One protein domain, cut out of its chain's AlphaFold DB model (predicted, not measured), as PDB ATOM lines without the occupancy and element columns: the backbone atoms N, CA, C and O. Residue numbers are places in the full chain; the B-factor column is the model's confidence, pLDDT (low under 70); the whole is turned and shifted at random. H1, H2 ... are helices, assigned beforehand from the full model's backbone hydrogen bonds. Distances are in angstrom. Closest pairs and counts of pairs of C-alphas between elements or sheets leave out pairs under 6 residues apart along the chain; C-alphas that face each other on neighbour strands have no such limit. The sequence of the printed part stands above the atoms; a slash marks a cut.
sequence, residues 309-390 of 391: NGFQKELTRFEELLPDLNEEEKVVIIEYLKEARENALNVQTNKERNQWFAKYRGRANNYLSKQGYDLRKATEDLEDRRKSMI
ATOM      1  N   ASN A 309     363.126 280.342 389.920       95.75
ATOM      2  CA  ASN A 309     362.993 280.968 388.610       95.75
ATOM      3  C   ASN A 309     363.056 282.504 388.668       95.75
ATOM      4  O   ASN A 309     362.433 283.185 387.858       95.75
ATOM      5  N   GLY A 310     363.786 283.063 389.642       96.38
ATOM      6  CA  GLY A 310     363.917 284.515 389.798       96.38
ATOM      7  C   GLY A 310     364.539 285.192 388.575       96.38
ATOM      8  O   GLY A 310     364.056 286.241 388.163       96.38
ATOM      9  N   PHE A 311     365.522 284.543 387.936       97.19
ATOM     10  CA  PHE A 311     366.120 285.017 386.685       97.19
ATOM     11  C   PHE A 311     365.062 285.185 385.590       97.19
ATOM     12  O   PHE A 311     364.867 286.290 385.091       97.19
ATOM     13  N   GLN A 312     364.323 284.113 385.283       96.00
ATOM     14  CA  GLN A 312     363.327 284.129 384.212       96.00
ATOM     15  C   GLN A 312     362.194 285.120 384.501       96.00
ATOM     16  O   GLN A 312     361.768 285.843 383.611       96.00
ATOM     17  N   LYS A 313     361.730 285.193 385.755       96.62
ATOM     18  CA  LYS A 313     360.666 286.125 386.158       96.62
ATOM     19  C   LYS A 313     361.053 287.583 385.935       96.62
ATOM     20  O   LYS A 313     360.230 288.360 385.466       96.62
ATOM     21  N   GLU A 314     362.275 287.965 386.299       97.38
ATOM     22  CA  GLU A 314     362.728 289.344 386.104       97.38
ATOM     23  C   GLU A 314     363.052 289.632 384.634       97.38
ATOM     24  O   GLU A 314     362.744 290.726 384.172       97.38
ATOM     25  N   LEU A 315     363.595 288.664 383.885       96.56
ATOM     26  CA  LEU A 315     363.836 288.825 382.450       96.56
ATOM     27  C   LEU A 315     362.523 289.067 381.696       96.56
ATOM     28  O   LEU A 315     362.390 290.090 381.030       96.56
ATOM     29  N   THR A 316     361.517 288.214 381.909       96.06
ATOM     30  CA  THR A 316     360.181 288.395 381.320       96.06
ATOM     31  C   THR A 316     359.561 289.729 381.728       96.06
ATOM     32  O   THR A 316     358.931 290.398 380.915       96.06
ATOM     33  N   ARG A 317     359.788 290.187 382.965       95.50
ATOM     34  CA  ARG A 317     359.321 291.510 383.391       95.50
ATOM     35  C   ARG A 317     359.975 292.649 382.601       95.50
ATOM     36  O   ARG A 317     359.289 293.625 382.308       95.50
ATOM     37  N   PHE A 318     361.268 292.561 382.290       96.88
ATOM     38  CA  PHE A 318     361.940 293.555 381.449       96.88
ATOM     39  C   PHE A 318     361.423 293.525 380.011       96.88
ATOM     40  O   PHE A 318     361.130 294.586 379.471       96.88
ATOM     41  N   GLU A 319     361.245 292.335 379.438       95.06
ATOM     42  CA  GLU A 319     360.703 292.147 378.084       95.06
ATOM     43  C   GLU A 319     359.271 292.693 377.952       95.06
ATOM     44  O   GLU A 319     358.941 293.345 376.967       95.06
ATOM     45  N   GLU A 320     358.420 292.494 378.965       95.06
ATOM     46  CA  GLU A 320     357.065 293.060 378.990       95.06
ATOM     47  C   GLU A 320     357.060 294.586 379.146       95.06
ATOM     48  O   GLU A 320     356.227 295.279 378.549       95.06
ATOM     49  N   LEU A 321     357.948 295.110 379.998       96.31
ATOM     50  CA  LEU A 321     358.041 296.539 380.288       96.31
ATOM     51  C   LEU A 321     358.571 297.312 379.078       96.31
ATOM     52  O   LEU A 321     358.043 298.378 378.762       96.31
ATOM     53  N   LEU A 322     359.584 296.764 378.410       95.50
ATOM     54  CA  LEU A 322     360.319 297.384 377.313       95.50
ATOM     55  C   LEU A 322     360.400 296.402 376.126       95.50
ATOM     56  O   LEU A 322     361.428 295.752 375.933       95.50
ATOM     57  N   PRO A 323     359.330 296.281 375.319       92.00
ATOM     58  CA  PRO A 323     359.288 295.327 374.207       92.00
ATOM     59  C   PRO A 323     360.307 295.636 373.099       92.00
ATOM     60  O   PRO A 323     360.713 294.730 372.377       92.00
ATOM     61  N   ASP A 324     360.751 296.892 372.999       91.38
ATOM     62  CA  ASP A 324     361.673 297.371 371.964       91.38
ATOM     63  C   ASP A 324     363.156 297.334 372.392       91.38
ATOM     64  O   ASP A 324     363.995 297.957 371.743       91.38
ATOM     65  N   LEU A 325     363.496 296.618 373.477       94.12
ATOM     66  CA  LEU A 325     364.892 296.419 373.890       94.12
ATOM     67  C   LEU A 325     365.720 295.829 372.746       94.12
ATOM     68  O   LEU A 325     365.350 294.803 372.163       94.12
ATOM     69  N   ASN A 326     366.880 296.427 372.474       94.44
ATOM     70  CA  ASN A 326     367.818 295.856 371.514       94.44
ATOM     71  C   ASN A 326     368.630 294.704 372.138       94.44
ATOM     72  O   ASN A 326     368.626 294.488 373.351       94.44
ATOM     73  N   GLU A 327     369.331 293.941 371.300       95.00
ATOM     74  CA  GLU A 327     370.063 292.752 371.752       95.00
ATOM     75  C   GLU A 327     371.240 293.076 372.688       95.00
ATOM     76  O   GLU A 327     371.480 292.333 373.636       95.00
ATOM     77  N   GLU A 328     371.938 294.198 372.491       95.62
ATOM     78  CA  GLU A 328     373.049 294.603 373.366       95.62
ATOM     79  C   GLU A 328     372.549 294.933 374.781       95.62
ATOM     80  O   GLU A 328     373.129 294.504 375.781       95.62
ATOM     81  N   GLU A 329     371.419 295.632 374.881       96.50
ATOM     82  CA  GLU A 329     370.779 295.964 376.155       96.50
ATOM     83  C   GLU A 329     370.251 294.715 376.865       96.50
ATOM     84  O   GLU A 329     370.424 294.575 378.082       96.50
ATOM     85  N   LYS A 330     369.648 293.780 376.117       96.44
ATOM     86  CA  LYS A 330     369.202 292.488 376.660       96.44
ATOM     87  C   LYS A 330     370.363 291.707 377.255       96.44
ATOM     88  O   LYS A 330     370.218 291.176 378.356       96.44
ATOM     89  N   VAL A 331     371.515 291.668 376.583       97.50
ATOM     90  CA  VAL A 331     372.718 290.998 377.098       97.50
ATOM     91  C   VAL A 331     373.137 291.591 378.445       97.50
ATOM     92  O   VAL A 331     373.306 290.836 379.403       97.50
ATOM     93  N   VAL A 332     373.200 292.921 378.574       97.69
ATOM     94  CA  VAL A 332     373.565 293.580 379.846       97.69
ATOM     95  C   VAL A 332     372.553 293.281 380.961       97.69
ATOM     96  O   VAL A 332     372.936 293.018 382.105       97.69
ATOM     97  N   ILE A 333     371.249 293.284 380.657       97.75
ATOM     98  CA  ILE A 333     370.211 292.901 381.629       97.75
ATOM     99  C   ILE A 333     370.412 291.447 382.071       97.75
ATOM    100  O   ILE A 333     370.395 291.161 383.271       97.75
ATOM    101  N   ILE A 334     370.632 290.534 381.121       97.62
ATOM    102  CA  ILE A 334     370.873 289.113 381.387       97.62
ATOM    103  C   ILE A 334     372.107 288.929 382.275       97.62
ATOM    104  O   ILE A 334     372.046 288.140 383.218       97.62
ATOM    105  N   GLU A 335     373.195 289.663 382.042       98.06
ATOM    106  CA  GLU A 335     374.392 289.628 382.891       98.06
ATOM    107  C   GLU A 335     374.077 290.035 384.336       98.06
ATOM    108  O   GLU A 335     374.382 289.285 385.266       98.06
ATOM    109  N   TYR A 336     373.366 291.149 384.547       98.31
ATOM    110  CA  TYR A 336     372.953 291.552 385.894       98.31
ATOM    111  C   TYR A 336     372.031 290.534 386.566       98.31
ATOM    112  O   TYR A 336     372.163 290.286 387.766       98.31
ATOM    113  N   LEU A 337     371.101 289.932 385.829       98.06
ATOM    114  CA  LEU A 337     370.209 288.916 386.383       98.06
ATOM    115  C   LEU A 337     370.949 287.601 386.679       98.06
ATOM    116  O   LEU A 337     370.629 286.943 387.673       98.06
ATOM    117  N   LYS A 338     371.959 287.232 385.881       97.12
ATOM    118  CA  LYS A 338     372.854 286.102 386.170       97.12
ATOM    119  C   LYS A 338     373.680 286.372 387.425       97.12
ATOM    120  O   LYS A 338     373.670 285.535 388.325       97.12
ATOM    121  N   GLU A 339     374.288 287.553 387.562       97.12
ATOM    122  CA  GLU A 339     374.974 287.958 388.800       97.12
ATOM    123  C   GLU A 339     374.023 287.892 390.012       97.12
ATOM    124  O   GLU A 339     374.391 287.396 391.081       97.12
ATOM    125  N   ALA A 340     372.772 288.343 389.862       98.00
ATOM    126  CA  ALA A 340     371.760 288.246 390.912       98.00
ATOM    127  C   ALA A 340     371.490 286.794 391.320       98.00
ATOM    128  O   ALA A 340     371.430 286.486 392.512       98.00
ATOM    129  N   ARG A 341     371.356 285.903 390.330       98.00
ATOM    130  CA  ARG A 341     371.120 284.474 390.533       98.00
ATOM    131  C   ARG A 341     372.278 283.816 391.278       98.00
ATOM    132  O   ARG A 341     372.019 283.110 392.245       98.00
ATOM    133  N   GLU A 342     373.527 284.102 390.908       95.62
ATOM    134  CA  GLU A 342     374.709 283.544 391.586       95.62
ATOM    135  C   GLU A 342     374.771 283.927 393.074       95.62
ATOM    136  O   GLU A 342     375.154 283.119 393.924       95.62
ATOM    137  N   ASN A 343     374.315 285.137 393.417       95.25
ATOM    138  CA  ASN A 343     374.175 285.564 394.811       95.25
ATOM    139  C   ASN A 343     372.956 284.919 395.503       95.25
ATOM    140  O   ASN A 343     373.021 284.562 396.681       95.25
ATOM    141  N   ALA A 344     371.845 284.747 394.783       97.38
ATOM    142  CA  ALA A 344     370.620 284.135 395.296       97.38
ATOM    143  C   ALA A 344     370.741 282.617 395.536       97.38
ATOM    144  O   ALA A 344     369.954 282.067 396.307       97.38
ATOM    145  N   LEU A 345     371.715 281.933 394.927       96.81
ATOM    146  CA  LEU A 345     372.009 280.521 395.210       96.81
ATOM    147  C   LEU A 345     372.479 280.300 396.651       96.81
ATOM    148  O   LEU A 345     372.209 279.256 397.237       96.81
ATOM    149  N   ASN A 346     373.119 281.303 397.246       94.62
ATOM    150  CA  ASN A 346     373.711 281.197 398.574       94.62
ATOM    151  C   ASN A 346     372.731 281.496 399.714       94.62
ATOM    152  O   ASN A 346     373.155 281.484 400.865       94.62
ATOM    153  N   VAL A 347     371.452 281.790 399.436       92.94
ATOM    154  CA  VAL A 347     370.490 282.202 400.473       92.94
ATOM    155  C   VAL A 347     369.365 281.196 400.708       92.94
ATOM    156  O   VAL A 347     368.846 280.579 399.778       92.94
ATOM    157  N   GLN A 348     368.959 281.038 401.972       86.88
ATOM    158  CA  GLN A 348     367.957 280.044 402.374       86.88
ATOM    159  C   GLN A 348     366.527 280.468 402.025       86.88
ATOM    160  O   GLN A 348     365.735 279.650 401.543       86.88
ATOM    161  N   THR A 349     366.174 281.737 402.254       90.56
ATOM    162  CA  THR A 349     364.774 282.172 402.176       90.56
ATOM    163  C   THR A 349     364.411 282.781 400.824       90.56
ATOM    164  O   THR A 349     365.207 283.456 400.171       90.56
ATOM    165  N   ASN A 350     363.145 282.628 400.422       92.50
ATOM    166  CA  ASN A 350     362.618 283.308 399.232       92.50
ATOM    167  C   ASN A 350     362.700 284.832 399.346       92.50
ATOM    168  O   ASN A 350     362.884 285.514 398.342       92.50
ATOM    169  N   LYS A 351     362.574 285.367 400.566       95.31
ATOM    170  CA  LYS A 351     362.697 286.802 400.817       95.31
ATOM    171  C   LYS A 351     364.087 287.300 400.426       95.31
ATOM    172  O   LYS A 351     364.184 288.265 399.678       95.31
ATOM    173  N   GLU A 352     365.139 286.624 400.882       95.44
ATOM    174  CA  GLU A 352     366.523 286.978 400.548       95.44
ATOM    175  C   GLU A 352     366.818 286.775 399.056       95.44
ATOM    176  O   GLU A 352     367.450 287.633 398.440       95.44
ATOM    177  N   ARG A 353     366.304 285.697 398.440       96.50
ATOM    178  CA  ARG A 353     366.421 285.493 396.983       96.50
ATOM    179  C   ARG A 353     365.851 286.691 396.221       96.50
ATOM    180  O   ARG A 353     366.528 287.274 395.379       96.50
ATOM    181  N   ASN A 354     364.635 287.110 396.570       96.25
ATOM    182  CA  ASN A 354     363.972 288.249 395.938       96.25
ATOM    183  C   ASN A 354     364.707 289.576 396.189       96.25
ATOM    184  O   ASN A 354     364.696 290.445 395.322       96.25
ATOM    185  N   GLN A 355     365.358 289.747 397.346       97.50
ATOM    186  CA  GLN A 355     366.177 290.933 397.629       97.50
ATOM    187  C   GLN A 355     367.383 291.031 396.689       97.50
ATOM    188  O   GLN A 355     367.680 292.123 396.201       97.50
ATOM    189  N   TRP A 356     368.039 289.907 396.385       98.00
ATOM    190  CA  TRP A 356     369.119 289.879 395.400       98.00
ATOM    191  C   TRP A 356     368.623 290.274 394.011       98.00
ATOM    192  O   TRP A 356     369.155 291.218 393.428       98.00
ATOM    193  N   PHE A 357     367.548 289.659 393.518       98.06
ATOM    194  CA  PHE A 357     366.967 290.046 392.228       98.06
ATOM    195  C   PHE A 357     366.513 291.512 392.199       98.06
ATOM    196  O   PHE A 357     366.794 292.218 391.236       98.06
ATOM    197  N   ALA A 358     365.914 292.027 393.277       97.69
ATOM    198  CA  ALA A 358     365.522 293.431 393.367       97.69
ATOM    199  C   ALA A 358     366.720 294.395 393.290       97.69
ATOM    200  O   ALA A 358     366.631 295.418 392.607       97.69
ATOM    201  N   LYS A 359     367.840 294.069 393.950       98.00
ATOM    202  CA  LYS A 359     369.075 294.871 393.912       98.00
ATOM    203  C   LYS A 359     369.621 294.986 392.489       98.00
ATOM    204  O   LYS A 359     369.952 296.080 392.038       98.00
ATOM    205  N   TYR A 360     369.702 293.866 391.779       98.12
ATOM    206  CA  TYR A 360     370.253 293.824 390.426       98.12
ATOM    207  C   TYR A 360     369.287 294.344 389.366       98.12
ATOM    208  O   TYR A 360     369.721 295.030 388.446       98.12
ATOM    209  N   ARG A 361     367.977 294.168 389.557       97.38
ATOM    210  CA  ARG A 361     366.967 294.913 388.798       97.38
ATOM    211  C   ARG A 361     367.176 296.420 388.930       97.38
ATOM    212  O   ARG A 361     367.086 297.131 387.941       97.38
ATOM    213  N   GLY A 362     367.489 296.922 390.127       97.25
ATOM    214  CA  GLY A 362     367.834 298.334 390.316       97.25
ATOM    215  C   GLY A 362     369.045 298.770 389.481       97.25
ATOM    216  O   GLY A 362     369.023 299.844 388.885       97.25
ATOM    217  N   ARG A 363     370.080 297.921 389.374       98.00
ATOM    218  CA  ARG A 363     371.243 298.171 388.499       98.00
ATOM    219  C   ARG A 363     370.845 298.211 387.021       98.00
ATOM    220  O   ARG A 363     371.236 299.149 386.333       98.00
ATOM    221  N   ALA A 364     370.040 297.250 386.568       97.62
ATOM    222  CA  ALA A 364     369.515 297.210 385.204       97.62
ATOM    223  C   ALA A 364     368.657 298.447 384.886       97.62
ATOM    224  O   ALA A 364     368.882 299.099 383.872       97.62
ATOM    225  N   ASN A 365     367.766 298.851 385.794       97.50
ATOM    226  CA  ASN A 365     366.972 300.074 385.653       97.50
ATOM    227  C   ASN A 365     367.865 301.314 385.503       97.50
ATOM    228  O   ASN A 365     367.662 302.117 384.599       97.50
ATOM    229  N   ASN A 366     368.890 301.452 386.349       97.75
ATOM    230  CA  ASN A 366     369.831 302.569 386.265       97.75
ATOM    231  C   ASN A 366     370.622 302.576 384.949       97.75
ATOM    232  O   ASN A 366     370.954 303.648 384.447       97.75
ATOM    233  N   TYR A 367     370.962 301.402 384.410       97.81
ATOM    234  CA  TYR A 367     371.587 301.277 383.095       97.81
ATOM    235  C   TYR A 367     370.627 301.726 381.984       97.81
ATOM    236  O   TYR A 367     370.989 302.592 381.195       97.81
ATOM    237  N   LEU A 368     369.388 301.231 381.979       97.25
ATOM    238  CA  LEU A 368     368.381 301.572 380.971       97.25
ATOM    239  C   LEU A 368     368.022 303.061 380.976       97.25
ATOM    240  O   LEU A 368     367.955 303.683 379.920       97.25
ATOM    241  N   SER A 369     367.884 303.683 382.151       96.44
ATOM    242  CA  SER A 369     367.674 305.134 382.225       96.44
ATOM    243  C   SER A 369     368.836 305.929 381.618       96.44
ATOM    244  O   SER A 369     368.612 307.001 381.067       96.44
ATOM    245  N   LYS A 370     370.072 305.408 381.660       97.44
ATOM    246  CA  LYS A 370     371.221 306.028 380.975       97.44
ATOM    247  C   LYS A 370     371.200 305.816 379.461       97.44
ATOM    248  O   LYS A 370     371.748 306.655 378.757       97.44
ATOM    249  N   GLN A 371     370.567 304.747 378.975       96.38
ATOM    250  CA  GLN A 371     370.316 304.525 377.543       96.38
ATOM    251  C   GLN A 371     369.142 305.366 377.008       96.38
ATOM    252  O   GLN A 371     368.867 305.357 375.814       96.38
ATOM    253  N   GLY A 372     368.464 306.133 377.872       95.62
ATOM    254  CA  GLY A 372     367.392 307.051 377.484       95.62
ATOM    255  C   GLY A 372     365.977 306.510 377.683       95.62
ATOM    256  O   GLY A 372     365.019 307.193 377.327       95.62
ATOM    257  N   TYR A 373     365.814 305.329 378.286       95.75
ATOM    258  CA  TYR A 373     364.487 304.797 378.597       95.75
ATOM    259  C   TYR A 373     363.813 305.566 379.743       95.75
ATOM    260  O   TYR A 373     364.345 305.661 380.854       95.75
ATOM    261  N   ASP A 374     362.582 306.025 379.505       95.94
ATOM    262  CA  ASP A 374     361.678 306.503 380.554       95.94
ATOM    263  C   ASP A 374     360.905 305.320 381.156       95.94
ATOM    264  O   ASP A 374     359.849 304.907 380.673       95.94
ATOM    265  N   LEU A 375     361.450 304.756 382.235       95.00
ATOM    266  CA  LEU A 375     360.876 303.581 382.899       95.00
ATOM    267  C   LEU A 375     359.525 303.863 383.567       95.00
ATOM    268  O   LEU A 375     358.741 302.933 383.779       95.00
ATOM    269  N   ARG A 376     359.245 305.125 383.919       95.06
ATOM    270  CA  ARG A 376     357.953 305.506 384.493       95.06
ATOM    271  C   ARG A 376     356.889 305.446 383.409       95.06
ATOM    272  O   ARG A 376     355.898 304.746 383.595       95.06
ATOM    273  N   LYS A 377     357.143 306.093 382.270       95.56
ATOM    274  CA  LYS A 377     356.244 306.036 381.116       95.56
ATOM    275  C   LYS A 377     356.042 304.600 380.628       95.56
ATOM    276  O   LYS A 377     354.910 304.180 380.442       95.56
ATOM    277  N   ALA A 378     357.111 303.809 380.533       94.81
ATOM    278  CA  ALA A 378     357.009 302.397 380.156       94.81
ATOM    279  C   ALA A 378     356.106 301.583 381.105       94.81
ATOM    280  O   ALA A 378     355.406 300.665 380.673       94.81
ATOM    281  N   THR A 379     356.104 301.923 382.400       94.62
ATOM    282  CA  THR A 379     355.215 301.297 383.391       94.62
ATOM    283  C   THR A 379     353.758 301.701 383.158       94.62
ATOM    284  O   THR A 379     352.896 300.826 383.147       94.62
ATOM    285  N   GLU A 380     353.491 302.991 382.930       95.38
ATOM    286  CA  GLU A 380     352.155 303.515 382.600       95.38
ATOM    287  C   GLU A 380     351.611 302.845 381.320       95.38
ATOM    288  O   GLU A 380     350.519 302.273 381.330       95.38
ATOM    289  N   ASP A 381     352.429 302.776 380.264       93.88
ATOM    290  CA  ASP A 381     352.076 302.125 378.998       93.88
ATOM    291  C   ASP A 381     351.777 300.622 379.183       93.88
ATOM    292  O   ASP A 381     350.856 300.083 378.565       93.88
ATOM    293  N   LEU A 382     352.538 299.911 380.028       93.56
ATOM    294  CA  LEU A 382     352.291 298.493 380.329       93.56
ATOM    295  C   LEU A 382     350.971 298.284 381.085       93.56
ATOM    296  O   LEU A 382     350.250 297.322 380.807       93.56
ATOM    297  N   GLU A 383     350.648 299.151 382.045       93.25
ATOM    298  CA  GLU A 383     349.379 299.085 382.774       93.25
ATOM    299  C   GLU A 383     348.185 299.285 381.839       93.25
ATOM    300  O   GLU A 383     347.200 298.550 381.940       93.25
ATOM    301  N   ASP A 384     348.288 300.217 380.896       93.31
ATOM    302  CA  ASP A 384     347.235 300.469 379.916       93.31
ATOM    303  C   ASP A 384     347.090 299.312 378.919       93.31
ATOM    304  O   ASP A 384     345.966 298.859 378.673       93.31
ATOM    305  N   ARG A 385     348.205 298.720 378.453       92.50
ATOM    306  CA  ARG A 385     348.178 297.463 377.676       92.50
ATOM    307  C   ARG A 385     347.436 296.361 378.432       92.50
ATOM    308  O   ARG A 385     346.547 295.724 377.868       92.50
ATOM    309  N   ARG A 386     347.737 296.161 379.719       90.81
ATOM    310  CA  ARG A 386     347.088 295.130 380.547       90.81
ATOM    311  C   ARG A 386     345.597 295.393 380.759       90.81
ATOM    312  O   ARG A 386     344.821 294.448 380.677       90.81
ATOM    313  N   LYS A 387     345.178 296.645 380.980       89.25
ATOM    314  CA  LYS A 387     343.750 297.004 381.098       89.25
ATOM    315  C   LYS A 387     342.983 296.728 379.805       89.25
ATOM    316  O   LYS A 387     341.865 296.239 379.870       89.25
ATOM    317  N   SER A 388     343.594 296.986 378.647       83.88
ATOM    318  CA  SER A 388     342.973 296.734 377.336       83.88
ATOM    319  C   SER A 388     342.826 295.246 376.974       83.88
ATOM    320  O   SER A 388     342.098 294.913 376.045       83.88
ATOM    321  N   MET A 389     343.503 294.352 377.706       79.00
ATOM    322  CA  MET A 389     343.462 292.895 377.512       79.00
ATOM    323  C   MET A 389     342.453 292.172 378.419       79.00
ATOM    324  O   MET A 389     342.274 290.963 378.275       79.00
ATOM    325  N   ILE A 390     341.813 292.872 379.361       62.12
ATOM    326  CA  ILE A 390     340.776 292.300 380.230       62.12
ATOM    327  C   ILE A 390     339.419 292.511 379.526       62.12
ATOM    328  O   ILE A 390     339.086 293.669 379.271       62.12
TER     329      ILE A 390
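What this domain is: This is residues 309 to 390 of the 391 residues of the protein "DUF3826 domain-containing protein" of Sphingobacterium phlebotomi (UniProt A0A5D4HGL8). H2 and H3 form a long helical hairpin, and the shorter H1 packs on H2 with its residues 310 to 315 and on H3 with its residues 310 to 314, making a small three-helix bundle. H4 meets the last residues of H1 at a corner and points away from the bundle, where residues 384 to 390 stick out. The printed part has 82 residues, with four named helices in the order H1, H2, H3, H4 and no named strand; its class is all helix. It is compact, with a radius of gyration of the C-alphas of 13.5 A and spans of 39 by 30 by 18 A.

How they stand to each other: H1, residues 310 to 321, is the hub and touches three helices. With residues 310 to 315 alone it touches H2, residues 327 to 344, at a shallow tilt of 31 degrees, opposite ways; the closest C-alphas, of Phe 311 and Leu 337, are 5.7 A apart. With residues 310 to 314 alone H1 touches H3, residues 350 to 370, the same way at 36 degrees, only just a steep tilt; the closest C-alphas, of Gly 310 and Phe 357, are 6.8 A apart. H2 and H3 touch, a hairpin at a shallow tilt of 26 degrees, with the C-alphas of Ala 344 and Arg 353 closest at 4.7 A. H1, H2 and H3 are an up and down bundle, each running against the one before it. H4, residues 375 to 388, touches H1 about perpendicular at 83 degrees, closest at the C-alphas of Leu 321 and Ala 378, 5.9 A. H2 and H4 are apart. In H1, H2, H3 and H4 every O i to N i+4 pair is within hydrogen-bond range.

Where its parts are: H1 begins at C-alpha 310 (363.917, 284.515, 389.798) and is 16.4 A long. H2 is 25.1 A, H3 30.4 A and H4 20.0 A, ending at C-alpha 388 (342.973, 296.734, 377.336).

The domain as a whole: The C-alphas of Asn 346 and Ser 388, the two farthest apart, are 40.5 A apart. The printed part has no cut, and its three links are tight. Residue 390 is under 70 in pLDDT.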